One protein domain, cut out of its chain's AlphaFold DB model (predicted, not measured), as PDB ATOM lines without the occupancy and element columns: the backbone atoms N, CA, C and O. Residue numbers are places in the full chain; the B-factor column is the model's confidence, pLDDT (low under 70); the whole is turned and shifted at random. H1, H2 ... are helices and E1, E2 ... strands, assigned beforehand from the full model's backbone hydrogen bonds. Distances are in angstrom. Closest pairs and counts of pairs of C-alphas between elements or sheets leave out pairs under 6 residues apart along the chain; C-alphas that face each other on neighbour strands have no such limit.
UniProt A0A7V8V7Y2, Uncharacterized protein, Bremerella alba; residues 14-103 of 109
ATOM      1  N   GLY A  14     -26.726 -37.287  15.605       71.75
ATOM      2  CA  GLY A  14     -25.816 -38.400  15.355       71.75
ATOM      3  C   GLY A  14     -26.373 -39.403  14.339       71.75
ATOM      4  O   GLY A  14     -27.543 -39.372  13.961       71.75
ATOM      5  N   ASN A  15     -25.528 -40.338  13.901       57.50
ATOM      6  CA  ASN A  15     -25.828 -41.225  12.765       57.50
ATOM      7  C   ASN A  15     -26.843 -42.355  13.039       57.50
ATOM      8  O   ASN A  15     -27.149 -43.098  12.116       57.50
ATOM      9  N   ASN A  16     -27.400 -42.476  14.248       66.50
ATOM     10  CA  ASN A  16     -28.318 -43.563  14.629       66.50
ATOM     11  C   ASN A  16     -29.559 -43.071  15.400       66.50
ATOM     12  O   ASN A  16     -30.054 -43.766  16.278       66.50
ATOM     13  N   GLY A  17     -30.048 -41.859  15.116       70.19
ATOM     14  CA  GLY A  17     -31.135 -41.269  15.910       70.19
ATOM     15  C   GLY A  17     -30.678 -40.818  17.300       70.19
ATOM     16  O   GLY A  17     -31.498 -40.667  18.197       70.19
ATOM     17  N   GLU A  18     -29.373 -40.610  17.478       82.50
ATOM     18  CA  GLU A  18     -28.823 -39.944  18.655       82.50
ATOM     19  C   GLU A  18     -28.996 -38.431  18.488       82.50
ATOM     20  O   GLU A  18     -28.704 -37.884  17.421       82.50
ATOM     21  N   VAL A  19     -29.440 -37.746  19.535       85.44
ATOM     22  CA  VAL A  19     -29.428 -36.283  19.611       85.44
ATOM     23  C   VAL A  19     -28.535 -35.856  20.764       85.44
ATOM     24  O   VAL A  19     -28.747 -36.247  21.910       85.44
ATOM     25  N   VAL A  20     -27.539 -35.028  20.456       85.19
ATOM     26  CA  VAL A  20     -26.605 -34.471  21.430       85.19
ATOM     27  C   VAL A  20     -26.833 -32.970  21.546       85.19
ATOM     28  O   VAL A  20     -26.596 -32.214  20.604       85.19
ATOM     29  N   PHE A  21     -27.279 -32.532  22.715       83.75
ATOM     30  CA  PHE A  21     -27.380 -31.125  23.074       83.75
ATOM     31  C   PHE A  21     -26.031 -30.647  23.594       83.75
ATOM     32  O   PHE A  21     -25.587 -31.078  24.655       83.75
ATOM     33  N   VAL A  22     -25.371 -29.753  22.871       81.81
ATOM     34  CA  VAL A  22     -24.121 -29.151  23.329       81.81
ATOM     35  C   VAL A  22     -24.447 -27.875  24.092       81.81
ATOM     36  O   VAL A  22     -25.086 -26.963  23.563       81.81
ATOM     37  N   ILE A  23     -23.997 -27.823  25.339       78.50
ATOM     38  CA  ILE A  23     -24.044 -26.652  26.205       78.50
ATOM     39  C   ILE A  23     -22.625 -26.116  26.318       78.50
ATOM     40  O   ILE A  23     -21.755 -26.783  26.875       78.50
ATOM     41  N   ILE A  24     -22.391 -24.901  25.828       73.75
ATOM     42  CA  ILE A  24     -21.106 -24.228  25.999       73.75
ATOM     43  C   ILE A  24     -21.161 -23.451  27.311       73.75
ATOM     44  O   ILE A  24     -21.951 -22.517  27.495       73.75
ATOM     45  N   ASP A  25     -20.311 -23.852  28.245       68.44
ATOM     46  CA  ASP A  25     -20.099 -23.158  29.503       68.44
ATOM     47  C   ASP A  25     -18.902 -22.213  29.355       68.44
ATOM     48  O   ASP A  25     -17.770 -22.503  29.748       68.44
ATOM     49  N   GLY A  26     -19.165 -21.066  28.726       57.09
ATOM     50  CA  GLY A  26     -18.166 -20.044  28.394       57.09
ATOM     51  C   GLY A  26     -17.651 -19.224  29.582       57.09
ATOM     52  O   GLY A  26     -17.230 -18.089  29.389       57.09
ATOM     53  N   GLY A  27     -17.761 -19.732  30.815       52.94
ATOM     54  CA  GLY A  27     -17.251 -19.035  31.999       52.94
ATOM     55  C   GLY A  27     -17.956 -17.705  32.285       52.94
ATOM     56  O   GLY A  27     -17.345 -16.788  32.830       52.94
ATOM     57  N   VAL A  28     -19.245 -17.589  31.932       51.19
ATOM     58  CA  VAL A  28     -20.049 -16.354  32.078       51.19
ATOM     59  C   VAL A  28     -20.097 -15.865  33.535       51.19
ATOM     60  O   VAL A  28     -20.350 -14.691  33.805       51.19
ATOM     61  N   THR A  29     -19.820 -16.757  34.488       53.09
ATOM     62  CA  THR A  29     -19.727 -16.449  35.911       53.09
ATOM     63  C   THR A  29     -18.586 -17.224  36.572       53.09
ATOM     64  O   THR A  29     -18.387 -18.408  36.308       53.09
ATOM     65  N   THR A  30     -17.839 -16.554  37.452       56.97
ATOM     66  CA  THR A  30     -16.835 -17.174  38.337       56.97
ATOM     67  C   THR A  30     -17.453 -17.731  39.620       56.97
ATOM     68  O   THR A  30     -16.786 -18.447  40.363       56.97
ATOM     69  N   ASP A  31     -18.721 -17.402  39.880       61.12
ATOM     70  CA  ASP A  31     -19.488 -17.909  41.010       61.12
ATOM     71  C   ASP A  31     -19.987 -19.343  40.725       61.12
ATOM     72  O   ASP A  31     -20.694 -19.550  39.729       61.12
ATOM     73  N   PRO A  32     -19.609 -20.336  41.553       63.19
ATOM     74  CA  PRO A  32     -19.907 -21.745  41.306       63.19
ATOM     75  C   PRO A  32     -21.397 -22.079  41.444       63.19
ATOM     76  O   PRO A  32     -21.897 -22.917  40.691       63.19
ATOM     77  N   ASP A  33     -22.118 -21.417  42.351       67.19
ATOM     78  CA  ASP A  33     -23.552 -21.637  42.559       67.19
ATOM     79  C   ASP A  33     -24.352 -21.105  41.370       67.19
ATOM     80  O   ASP A  33     -25.200 -21.804  40.808       67.19
ATOM     81  N   LYS A  34     -24.009 -19.905  40.894       64.19
ATOM     82  CA  LYS A  34     -24.623 -19.317  39.699       64.19
ATOM     83  C   LYS A  34     -24.317 -20.123  38.435       64.19
ATOM     84  O   LYS A  34     -25.167 -20.240  37.555       64.19
ATOM     85  N   ARG A  35     -23.119 -20.706  38.342       64.62
ATOM     86  CA  ARG A  35     -22.738 -21.610  37.245       64.62
ATOM     87  C   ARG A  35     -23.600 -22.874  37.246       64.62
ATOM     88  O   ARG A  35     -24.086 -23.283  36.194       64.62
ATOM     89  N   LEU A  36     -23.828 -23.458  38.422       67.31
ATOM     90  CA  LEU A  36     -24.686 -24.630  38.580       67.31
ATOM     91  C   LEU A  36     -26.154 -24.317  38.253       67.31
ATOM     92  O   LEU A  36     -26.817 -25.125  37.609       67.31
ATOM     93  N   GLU A  37     -26.657 -23.149  38.659       69.06
ATOM     94  CA  GLU A  37     -28.016 -22.696  38.340       69.06
ATOM     95  C   GLU A  37     -28.226 -22.542  36.827       69.06
ATOM     96  O   GLU A  37     -29.188 -23.083  36.279       69.06
ATOM     97  N   LEU A  38     -27.289 -21.882  36.136       69.38
ATOM     98  CA  LEU A  38     -27.341 -21.711  34.680       69.38
ATOM     99  C   LEU A  38     -27.271 -23.053  33.947       69.38
ATOM    100  O   LEU A  38     -28.031 -23.287  33.006       69.38
ATOM    101  N   LEU A  39     -26.399 -23.957  34.402       72.88
ATOM    102  CA  LEU A  39     -26.307 -25.302  33.849       72.88
ATOM    103  C   LEU A  39     -27.620 -26.075  34.038       72.88
ATOM    104  O   LEU A  39     -28.135 -26.643  33.077       72.88
ATOM    105  N   ASN A  40     -28.185 -26.063  35.248       74.69
ATOM    106  CA  ASN A  40     -29.462 -26.719  35.535       74.69
ATOM    107  C   ASN A  40     -30.591 -26.166  34.660       74.69
ATOM    108  O   ASN A  40     -31.385 -26.943  34.135       74.69
ATOM    109  N   HIS A  41     -30.637 -24.849  34.455       77.38
ATOM    110  CA  HIS A  41     -31.635 -24.228  33.591       77.38
ATOM    111  C   HIS A  41     -31.487 -24.681  32.131       77.38
ATOM    112  O   HIS A  41     -32.471 -25.065  31.502       77.38
ATOM    113  N   LYS A  42     -30.264 -24.716  31.582       76.62
ATOM    114  CA  LYS A  42     -30.028 -25.214  30.214       76.62
ATOM    115  C   LYS A  42     -30.393 -26.697  30.064       76.62
ATOM    116  O   LYS A  42     -31.010 -27.078  29.070       76.62
ATOM    117  N   VAL A  43     -30.077 -27.521  31.064       78.44
ATOM    118  CA  VAL A  43     -30.485 -28.937  31.108       78.44
ATOM    119  C   VAL A  43     -32.012 -29.068  31.123       78.44
ATOM    120  O   VAL A  43     -32.563 -29.897  30.399       78.44
ATOM    121  N   GLN A  44     -32.713 -28.224  31.885       79.81
ATOM    122  CA  GLN A  44     -34.177 -28.178  31.887       79.81
ATOM    123  C   GLN A  44     -34.752 -27.745  30.536       79.81
ATOM    124  O   GLN A  44     -35.748 -28.319  30.104       79.81
ATOM    125  N   CYS A  45     -34.126 -26.793  29.838       81.19
ATOM    126  CA  CYS A  45     -34.533 -26.426  28.480       81.19
ATOM    127  C   CYS A  45     -34.397 -27.605  27.504       81.19
ATOM    128  O   CYS A  45     -35.305 -27.832  26.709       81.19
ATOM    129  N   CYS A  46     -33.312 -28.385  27.599       79.88
ATOM    130  CA  CYS A  46     -33.135 -29.596  26.791       79.88
ATOM    131  C   CYS A  46     -34.237 -30.622  27.088       79.88
ATOM    132  O   CYS A  46     -34.885 -31.110  26.169       79.88
ATOM    133  N   ALA A  47     -34.510 -30.894  28.369       79.94
ATOM    134  CA  ALA A  47     -35.595 -31.793  28.767       79.94
ATOM    135  C   ALA A  47     -36.971 -31.292  28.287       79.94
ATOM    136  O   ALA A  47     -37.782 -32.077  27.804       79.94
ATOM    137  N   GLY A  48     -37.219 -29.981  28.358       80.19
ATOM    138  CA  GLY A  48     -38.447 -29.355  27.870       80.19
ATOM    139  C   GLY A  48     -38.655 -29.542  26.367       80.19
ATOM    140  O   GLY A  48     -39.758 -29.886  25.955       80.19
ATOM    141  N   ALA A  49     -37.595 -29.401  25.564       80.06
ATOM    142  CA  ALA A  49     -37.650 -29.645  24.119       80.06
ATOM    143  C   ALA A  49     -37.971 -31.108  23.769       80.06
ATOM    144  O   ALA A  49     -38.507 -31.383  22.705       80.06
ATOM    145  N   LEU A  50     -37.665 -32.053  24.659       80.75
ATOM    146  CA  LEU A  50     -37.961 -33.475  24.461       80.75
ATOM    147  C   LEU A  50     -39.367 -33.859  24.944       80.75
ATOM    148  O   LEU A  50     -39.932 -34.843  24.469       80.75
ATOM    149  N   CYS A  51     -39.922 -33.093  25.886       82.00
ATOM    150  CA  CYS A  51     -41.315 -33.208  26.321       82.00
ATOM    151  C   CYS A  51     -42.303 -32.609  25.314       82.00
ATOM    152  O   CYS A  51     -43.473 -32.987  25.317       82.00
ATOM    153  N   ASP A  52     -41.860 -31.650  24.504       83.75
ATOM    154  CA  ASP A  52     -42.672 -31.043  23.458       83.75
ATOM    155  C   ASP A  52     -42.718 -31.955  22.223       83.75
ATOM    156  O   ASP A  52     -41.686 -32.369  21.692       83.75
ATOM    157  N   GLN A  53     -43.928 -32.317  21.791       80.38
ATOM    158  CA  GLN A  53     -44.114 -33.287  20.714       80.38
ATOM    159  C   GLN A  53     -43.641 -32.743  19.360       80.38
ATOM    160  O   GLN A  53     -43.003 -33.482  18.610       80.38
ATOM    161  N   ASP A  54     -43.909 -31.469  19.066       84.19
ATOM    162  CA  ASP A  54     -43.511 -30.856  17.799       84.19
ATOM    163  C   ASP A  54     -41.979 -30.817  17.702       84.19
ATOM    164  O   ASP A  54     -41.399 -31.293  16.725       84.19
ATOM    165  N   GLN A  55     -41.307 -30.372  18.770       81.44
ATOM    166  CA  GLN A  55     -39.843 -30.371  18.856       81.44
ATOM    167  C   GLN A  55     -39.253 -31.783  18.775       81.44
ATOM    168  O   GLN A  55     -38.247 -32.008  18.100       81.44
ATOM    169  N   TRP A  56     -39.876 -32.766  19.423       81.75
ATOM    170  CA  TRP A  56     -39.442 -34.158  19.349       81.75
ATOM    171  C   TRP A  56     -39.491 -34.725  17.922       81.75
ATOM    172  O   TRP A  56     -38.550 -35.399  17.480       81.75
ATOM    173  N   GLU A  57     -40.568 -34.444  17.188       81.81
ATOM    174  CA  GLU A  57     -40.711 -34.842  15.786       81.81
ATOM    175  C   GLU A  57     -39.700 -34.101  14.895       81.81
ATOM    176  O   GLU A  57     -39.051 -34.725  14.050       81.81
ATOM    177  N   GLU A  58     -39.462 -32.806  15.138       81.38
ATOM    178  CA  GLU A  58     -38.426 -32.024  14.448       81.38
ATOM    179  C   GLU A  58     -37.010 -32.562  14.700       81.38
ATOM    180  O   GLU A  58     -36.149 -32.536  13.810       81.38
ATOM    181  N   LEU A  59     -36.753 -33.105  15.891       78.81
ATOM    182  CA  LEU A  59     -35.502 -33.783  16.232       78.81
ATOM    183  C   LEU A  59     -35.346 -35.138  15.528       78.81
ATOM    184  O   LEU A  59     -34.224 -35.636  15.429       78.81
ATOM    185  N   GLY A  60     -36.415 -35.670  14.932       80.19
ATOM    186  CA  GLY A  60     -36.421 -36.945  14.218       80.19
ATOM    187  C   GLY A  60     -36.691 -38.139  15.128       80.19
ATOM    188  O   GLY A  60     -36.243 -39.240  14.812       80.19
ATOM    189  N   CYS A  61     -37.399 -37.919  16.240       80.44
ATOM    190  CA  CYS A  61     -37.727 -38.935  17.236       80.44
ATOM    191  C   CYS A  61     -36.489 -39.683  17.757       80.44
ATOM    192  O   CYS A  61     -36.345 -40.883  17.493       80.44
ATOM    193  N   PRO A  62     -35.571 -38.989  18.456       81.06
ATOM    194  CA  PRO A  62     -34.312 -39.592  18.859       81.06
ATOM    195  C   PRO A  62     -34.509 -40.821  19.748       81.06
ATOM    196  O   PRO A  62     -35.361 -40.848  20.627       81.06
ATOM    197  N   SER A  63     -33.715 -41.858  19.505       79.88
ATOM    198  CA  SER A  63     -33.693 -43.072  20.337       79.88
ATOM    199  C   SER A  63     -32.758 -42.912  21.533       79.88
ATOM    200  O   SER A  63     -33.008 -43.475  22.593       79.88
ATOM    201  N   ASP A  64     -31.715 -42.102  21.355       82.88
ATOM    202  CA  ASP A  64     -30.698 -41.809  22.356       82.88
ATOM    203  C   ASP A  64     -30.549 -40.297  22.489       82.88
ATOM    204  O   ASP A  64     -30.457 -39.574  21.493       82.88
ATOM    205  N   VAL A  65     -30.501 -39.812  23.728       85.81
ATOM    206  CA  VAL A  65     -30.311 -38.391  24.008       85.81
ATOM    207  C   VAL A  65     -29.119 -38.191  24.932       85.81
ATOM    208  O   VAL A  65     -28.995 -38.822  25.983       85.81
ATOM    209  N   ALA A  66     -28.245 -37.262  24.568       86.12
ATOM    210  CA  ALA A  66     -27.134 -36.851  25.408       86.12
ATOM    211  C   ALA A  66     -27.056 -35.329  25.525       86.12
ATOM    212  O   ALA A  66     -27.443 -34.592  24.623       86.12
ATOM    213  N   ILE A  67     -26.520 -34.857  26.644       83.88
ATOM    214  CA  ILE A  67     -26.086 -33.477  26.827       83.88
ATOM    215  C   ILE A  67     -24.567 -33.492  26.944       83.88
ATOM    216  O   ILE A  67     -24.017 -34.153  27.823       83.88
ATOM    217  N   GLU A  68     -23.892 -32.734  26.093       81.06
ATOM    218  CA  GLU A  68     -22.464 -32.478  26.185       81.06
ATOM    219  C   GLU A  68     -22.229 -31.075  26.743       81.06
ATOM    220  O   GLU A  68     -22.511 -30.071  26.095       81.06
ATOM    221  N   VAL A  69     -21.710 -30.996  27.962       77.44
ATOM    222  CA  VAL A  69     -21.360 -29.734  28.611       77.44
ATOM    223  C   VAL A  69     -19.892 -29.451  28.335       77.44
ATOM    224  O   VAL A  69     -19.010 -30.088  28.913       77.44
ATOM    225  N   GLN A  70     -19.638 -28.500  27.445       75.81
ATOM    226  CA  GLN A  70     -18.303 -28.051  27.084       75.81
ATOM    227  C   GLN A  70     -17.824 -26.986  28.068       75.81
ATOM    228  O   GLN A  70     -18.261 -25.836  28.032       75.81
ATOM    229  N   CYS A  71     -16.921 -27.385  28.957       69.56
ATOM    230  CA  CYS A  71     -16.348 -26.525  29.983       69.56
ATOM    231  C   CYS A  71     -15.054 -25.878  29.480       69.56
ATOM    232  O   CYS A  71     -14.167 -26.564  28.970       69.56
ATOM    233  N   GLN A  72     -14.914 -24.566  29.691       61.06
ATOM    234  CA  GLN A  72     -13.680 -23.830  29.382       61.06
ATOM    235  C   GLN A  72     -12.538 -24.103  30.383       61.06
ATOM    236  O   GLN A  72     -11.369 -23.882  30.077       61.06
ATOM    237  N   PHE A  73     -12.871 -24.565  31.588       55.56
ATOM    238  CA  PHE A  73     -11.906 -24.931  32.625       55.56
ATOM    239  C   PHE A  73     -11.747 -26.449  32.671       55.56
ATOM    240  O   PHE A  73     -12.720 -27.155  32.397       55.56
ATOM    241  N   GLU A  74     -10.557 -26.934  33.050       52.06
ATOM    242  CA  GLU A  74     -10.300 -28.359  33.281       52.06
ATOM    243  C   GLU A  74     -11.408 -28.935  34.167       52.06
ATOM    244  O   GLU A  74     -11.560 -28.591  35.343       52.06
ATOM    245  N   VAL A  75     -12.245 -29.775  33.561       52.69
ATOM    246  CA  VAL A  75     -13.185 -30.599  34.304       52.69
ATOM    247  C   VAL A  75     -12.298 -31.561  35.078       52.69
ATOM    248  O   VAL A  75     -11.577 -32.329  34.449       52.69
ATOM    249  N   ASN A  76     -12.301 -31.497  36.414       49.38
ATOM    250  CA  ASN A  76     -11.665 -32.540  37.221       49.38
ATOM    251  C   ASN A  76     -12.134 -33.893  36.663       49.38
ATOM    252  O   ASN A  76     -13.344 -34.120  36.608       49.38
ATOM    253  N   GLU A  77     -11.186 -34.719  36.205       41.41
ATOM    254  CA  GLU A  77     -11.320 -35.878  35.295       41.41
ATOM    255  C   GLU A  77     -12.316 -36.988  35.711       41.41
ATOM    256  O   GLU A  77     -12.389 -38.036  35.079       41.41
ATOM    257  N   GLU A  78     -13.121 -36.795  36.752       43.47
ATOM    258  CA  GLU A  78     -13.860 -37.862  37.427       43.47
ATOM    259  C   GLU A  78     -15.325 -37.522  37.727       43.47
ATOM    260  O   GLU A  78     -15.918 -38.112  38.628       43.47
ATOM    261  N   ALA A  79     -15.962 -36.594  37.008       47.91
ATOM    262  CA  ALA A  79     -17.419 -36.493  37.096       47.91
ATOM    263  C   ALA A  79     -18.039 -37.656  36.294       47.91
ATOM    264  O   ALA A  79     -18.012 -37.604  35.060       47.91
ATOM    265  N   PRO A  80     -18.583 -38.713  36.940       53.12
ATOM    266  CA  PRO A  80     -19.221 -39.795  36.204       53.12
ATOM    267  C   PRO A  80     -20.363 -39.219  35.360       53.12
ATOM    268  O   PRO A  80     -21.004 -38.252  35.794       53.12
ATOM    269  N   PRO A  81     -20.638 -39.795  34.174       61.03
ATOM    270  CA  PRO A  81     -21.762 -39.366  33.360       61.03
ATOM    271  C   PRO A  81     -23.022 -39.386  34.222       61.03
ATOM    272  O   PRO A  81     -23.377 -40.411  34.809       61.03
ATOM    273  N   LYS A  82     -23.666 -38.225  34.357       71.56
ATOM    274  CA  LYS A  82     -24.912 -38.130  35.111       71.56
ATOM    275  C   LYS A  82     -26.035 -38.534  34.182       71.56
ATOM    276  O   LYS A  82     -26.251 -37.881  33.168       71.56
ATOM    277  N   GLN A  83     -26.746 -39.592  34.532       78.00
ATOM    278  CA  GLN A  83     -27.936 -39.992  33.805       78.00
ATOM    279  C   GLN A  83     -29.159 -39.314  34.421       78.00
ATOM    280  O   GLN A  83     -29.371 -39.375  35.634       78.00
ATOM    281  N   LEU A  84     -29.945 -38.653  33.581       79.62
ATOM    282  CA  LEU A  84     -31.264 -38.148  33.922       79.62
ATOM    283  C   LEU A  84     -32.299 -39.011  33.220       79.62
ATOM    284  O   LEU A  84     -32.233 -39.199  32.013       79.62
ATOM    285  N   ASN A  85     -33.261 -39.500  33.992       84.19
ATOM    286  CA  ASN A  85     -34.386 -40.260  33.478       84.19
ATOM    287  C   ASN A  85     -35.648 -39.483  33.820       84.19
ATOM    288  O   ASN A  85     -35.848 -39.114  34.984       84.19
ATOM    289  N   PHE A  86     -36.476 -39.213  32.822       81.56
ATOM    290  CA  PHE A  86     -37.763 -38.572  33.040       81.56
ATOM    291  C   PHE A  86     -38.805 -39.138  32.087       81.56
ATOM    292  O   PHE A  86     -38.496 -39.541  30.968       81.56
ATOM    293  N   THR A  87     -40.047 -39.151  32.555       83.25
ATOM    294  CA  THR A  87     -41.196 -39.554  31.756       83.25
ATOM    295  C   THR A  87     -41.904 -38.295  31.281       83.25
ATOM    296  O   THR A  87     -42.244 -37.423  32.090       83.25
ATOM    297  N   THR A  88     -42.100 -38.169  29.975       82.56
ATOM    298  CA  THR A  88     -42.847 -37.058  29.384       82.56
ATOM    299  C   THR A  88     -44.339 -37.152  29.746       82.56
ATOM    300  O   THR A  88     -44.827 -38.222  30.127       82.56
ATOM    301  N   PRO A  89     -45.115 -36.061  29.610       77.69
ATOM    302  CA  PRO A  89     -46.559 -36.091  29.852       77.69
ATOM    303  C   PRO A  89     -47.330 -37.101  28.984       77.69
ATOM    304  O   PRO A  89     -48.383 -37.573  29.410       77.69
ATOM    305  N   ASP A  90     -46.819 -37.452  27.797       80.38
ATOM    306  CA  ASP A  90     -47.389 -38.488  26.921       80.38
ATOM    307  C   ASP A  90     -47.028 -39.927  27.337       80.38
ATOM    308  O   ASP A  90     -47.518 -40.881  26.733       80.38
ATOM    309  N   GLY A  91     -46.233 -40.100  28.399       81.62
ATOM    310  CA  GLY A  91     -45.862 -41.408  28.942       81.62
ATOM    311  C   GLY A  91     -44.620 -42.025  28.300       81.62
ATOM    312  O   GLY A  91     -44.429 -43.235  28.405       81.62
ATOM    313  N   ARG A  92     -43.788 -41.223  27.627       83.12
ATOM    314  CA  ARG A  92     -42.522 -41.675  27.044       83.12
ATOM    315  C   ARG A  92     -41.405 -41.549  28.062       83.12
ATOM    316  O   ARG A  92     -41.166 -40.466  28.589       83.12
ATOM    317  N   ASP A  93     -40.691 -42.639  28.293       84.44
ATOM    318  CA  ASP A  93     -39.473 -42.614  29.093       84.44
ATOM    319  C   ASP A  93     -38.297 -42.144  28.238       84.44
ATOM    320  O   ASP A  93     -38.027 -42.695  27.169       84.44
ATOM    321  N   ILE A  94     -37.619 -41.101  28.708       82.12
ATOM    322  CA  ILE A  94     -36.438 -40.539  28.065       82.12
ATOM    323  C   ILE A  94     -35.253 -40.693  29.010       82.12
ATOM    324  O   ILE A  94     -35.253 -40.180  30.134       82.12
ATOM    325  N   GLU A  95     -34.234 -41.392  28.521       84.38
ATOM    326  CA  GLU A  95     -32.933 -41.510  29.168       84.38
ATOM    327  C   GLU A  95     -31.978 -40.497  28.532       84.38
ATOM    328  O   GLU A  95     -31.748 -40.500  27.324       84.38
ATOM    329  N   MET A  96     -31.435 -39.604  29.356       84.75
ATOM    330  CA  MET A  96     -30.558 -38.527  28.918       84.75
ATOM    331  C   MET A  96     -29.224 -38.587  29.657       84.75
ATOM    332  O   MET A  96     -29.157 -38.411  30.876       84.75
ATOM    333  N   ALA A  97     -28.137 -38.810  28.919       83.62
ATOM    334  CA  ALA A  97     -26.793 -38.864  29.488       83.62
ATOM    335  C   ALA A  97     -26.116 -37.487  29.454       83.62
ATOM    336  O   ALA A  97     -25.891 -36.936  28.383       83.62
ATOM    337  N   ILE A  98     -25.725 -36.946  30.608       80.44
ATOM    338  CA  ILE A  98     -24.929 -35.717  30.702       80.44
ATOM    339  C   ILE A  98     -23.448 -36.085  30.767       80.44
ATOM    340  O   ILE A  98     -23.004 -36.776  31.690       80.44
ATOM    341  N   ARG A  99     -22.680 -35.581  29.804       78.19
ATOM    342  CA  ARG A  99     -21.228 -35.731  29.695       78.19
ATOM    343  C   ARG A  99     -20.584 -34.360  29.847       78.19
ATOM    344  O   ARG A  99     -21.019 -33.400  29.221       78.19
ATOM    345  N   PHE A 100     -19.543 -34.272  30.663       73.75
ATOM    346  CA  PHE A 100     -18.737 -33.064  30.792       73.75
ATOM    347  C   PHE A 100     -17.478 -33.235  29.950       73.75
ATOM    348  O   PHE A 100     -16.740 -34.201  30.137       73.75
ATOM    349  N   VAL A 101     -17.246 -32.315  29.022       72.44
ATOM    350  CA  VAL A 101     -16.101 -32.341  28.113       72.44
ATOM    351  C   VAL A 101     -15.310 -31.060  28.320       72.44
ATOM    352  O   VAL A 101     -15.856 -29.961  28.251       72.44
ATOM    353  N   ALA A 102     -14.015 -31.181  28.608       65.94
ATOM    354  CA  ALA A 102     -13.130 -30.026  28.625       65.94
ATOM    355  C   ALA A 102     -12.847 -29.607  27.178       65.94
ATOM    356  O   ALA A 102     -12.385 -30.425  26.377       65.94
ATOM    357  N   GLN A 103     -13.102 -28.345  26.831       58.31
ATOM    358  CA  GLN A 103     -12.580 -27.815  25.578       58.31
ATOM    359  C   GLN A 103     -11.113 -27.414  25.773       58.31
ATOM    360  O   GLN A 103     -10.820 -26.619  26.670       58.31
TER     361      GLN A 103
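AT A GLANCE: This is residues 14 to 103 of the 109 residues of an uncharacterized protein of Bremerella alba (UniProt A0A7V8V7Y2). A strongly twisted sheet of four strands has one long helix, H1, over one face, with no named helix on the other; short H2 makes a corner with H1. The 90 printed residues hold E1, H1, H2, E2, E3, E4 along the chain; the mixed sheet runs E1 E2 E4 E3. The class is mixed, helices and strands; the whole is compact, radius of gyration of the C-alphas 13.8 A, spans 38 by 26 by 20 A.

IN THESE COORDINATES: Find C-alpha 18 at (-28.823, -39.944, 18.655); there E1, residues 18 to 25, begins. Next come H1, 32 to 51, 28.5 A long, H2, 53 to 58, E2, 64 to 71, and E3, 82 to 87. E4, 93 to 102, runs 29.2 A to C-alpha 102 at (-13.130, -30.026, 28.625).

HOW THE PARTS SIT: E1 and E2 are parallel at 18 degrees (N 21 and O 66, 2.8 A), E2 and E4 parallel at 25 degrees (N 67 and O 97, 2.8 A); hairpin E3 and E4 is antiparallel at 156 degrees (N 84 and O 96, 2.8 A). E1, H1 H2, E2 form a strand-helix-strand unit, two parallel neighbour strands with helices between, its crossover right-handed. H1 is on the sheet, making two layers, a helix on one face of a sheet; the closest C-alphas of H1 and E1 are those of Cys 46 and Phe 21, 7.0 A apart. H1 and H2 touch only at the corner, only just, with 3 pairs of C-alphas within 8 A, the closest Leu 50 and Trp 56, 5.4 A, about perpendicular at 90 degrees. In both helices every O i to N i+4 pair is within hydrogen-bond range.

THE WHOLE: The C-alphas farthest apart, Glu 74 and Asp 90, are 39.0 A apart. The printed part has no cut and no long link. Look for pLDDT under 70 at residues 15 to 16, 25 to 38, 71 to 81 and 102 to 103.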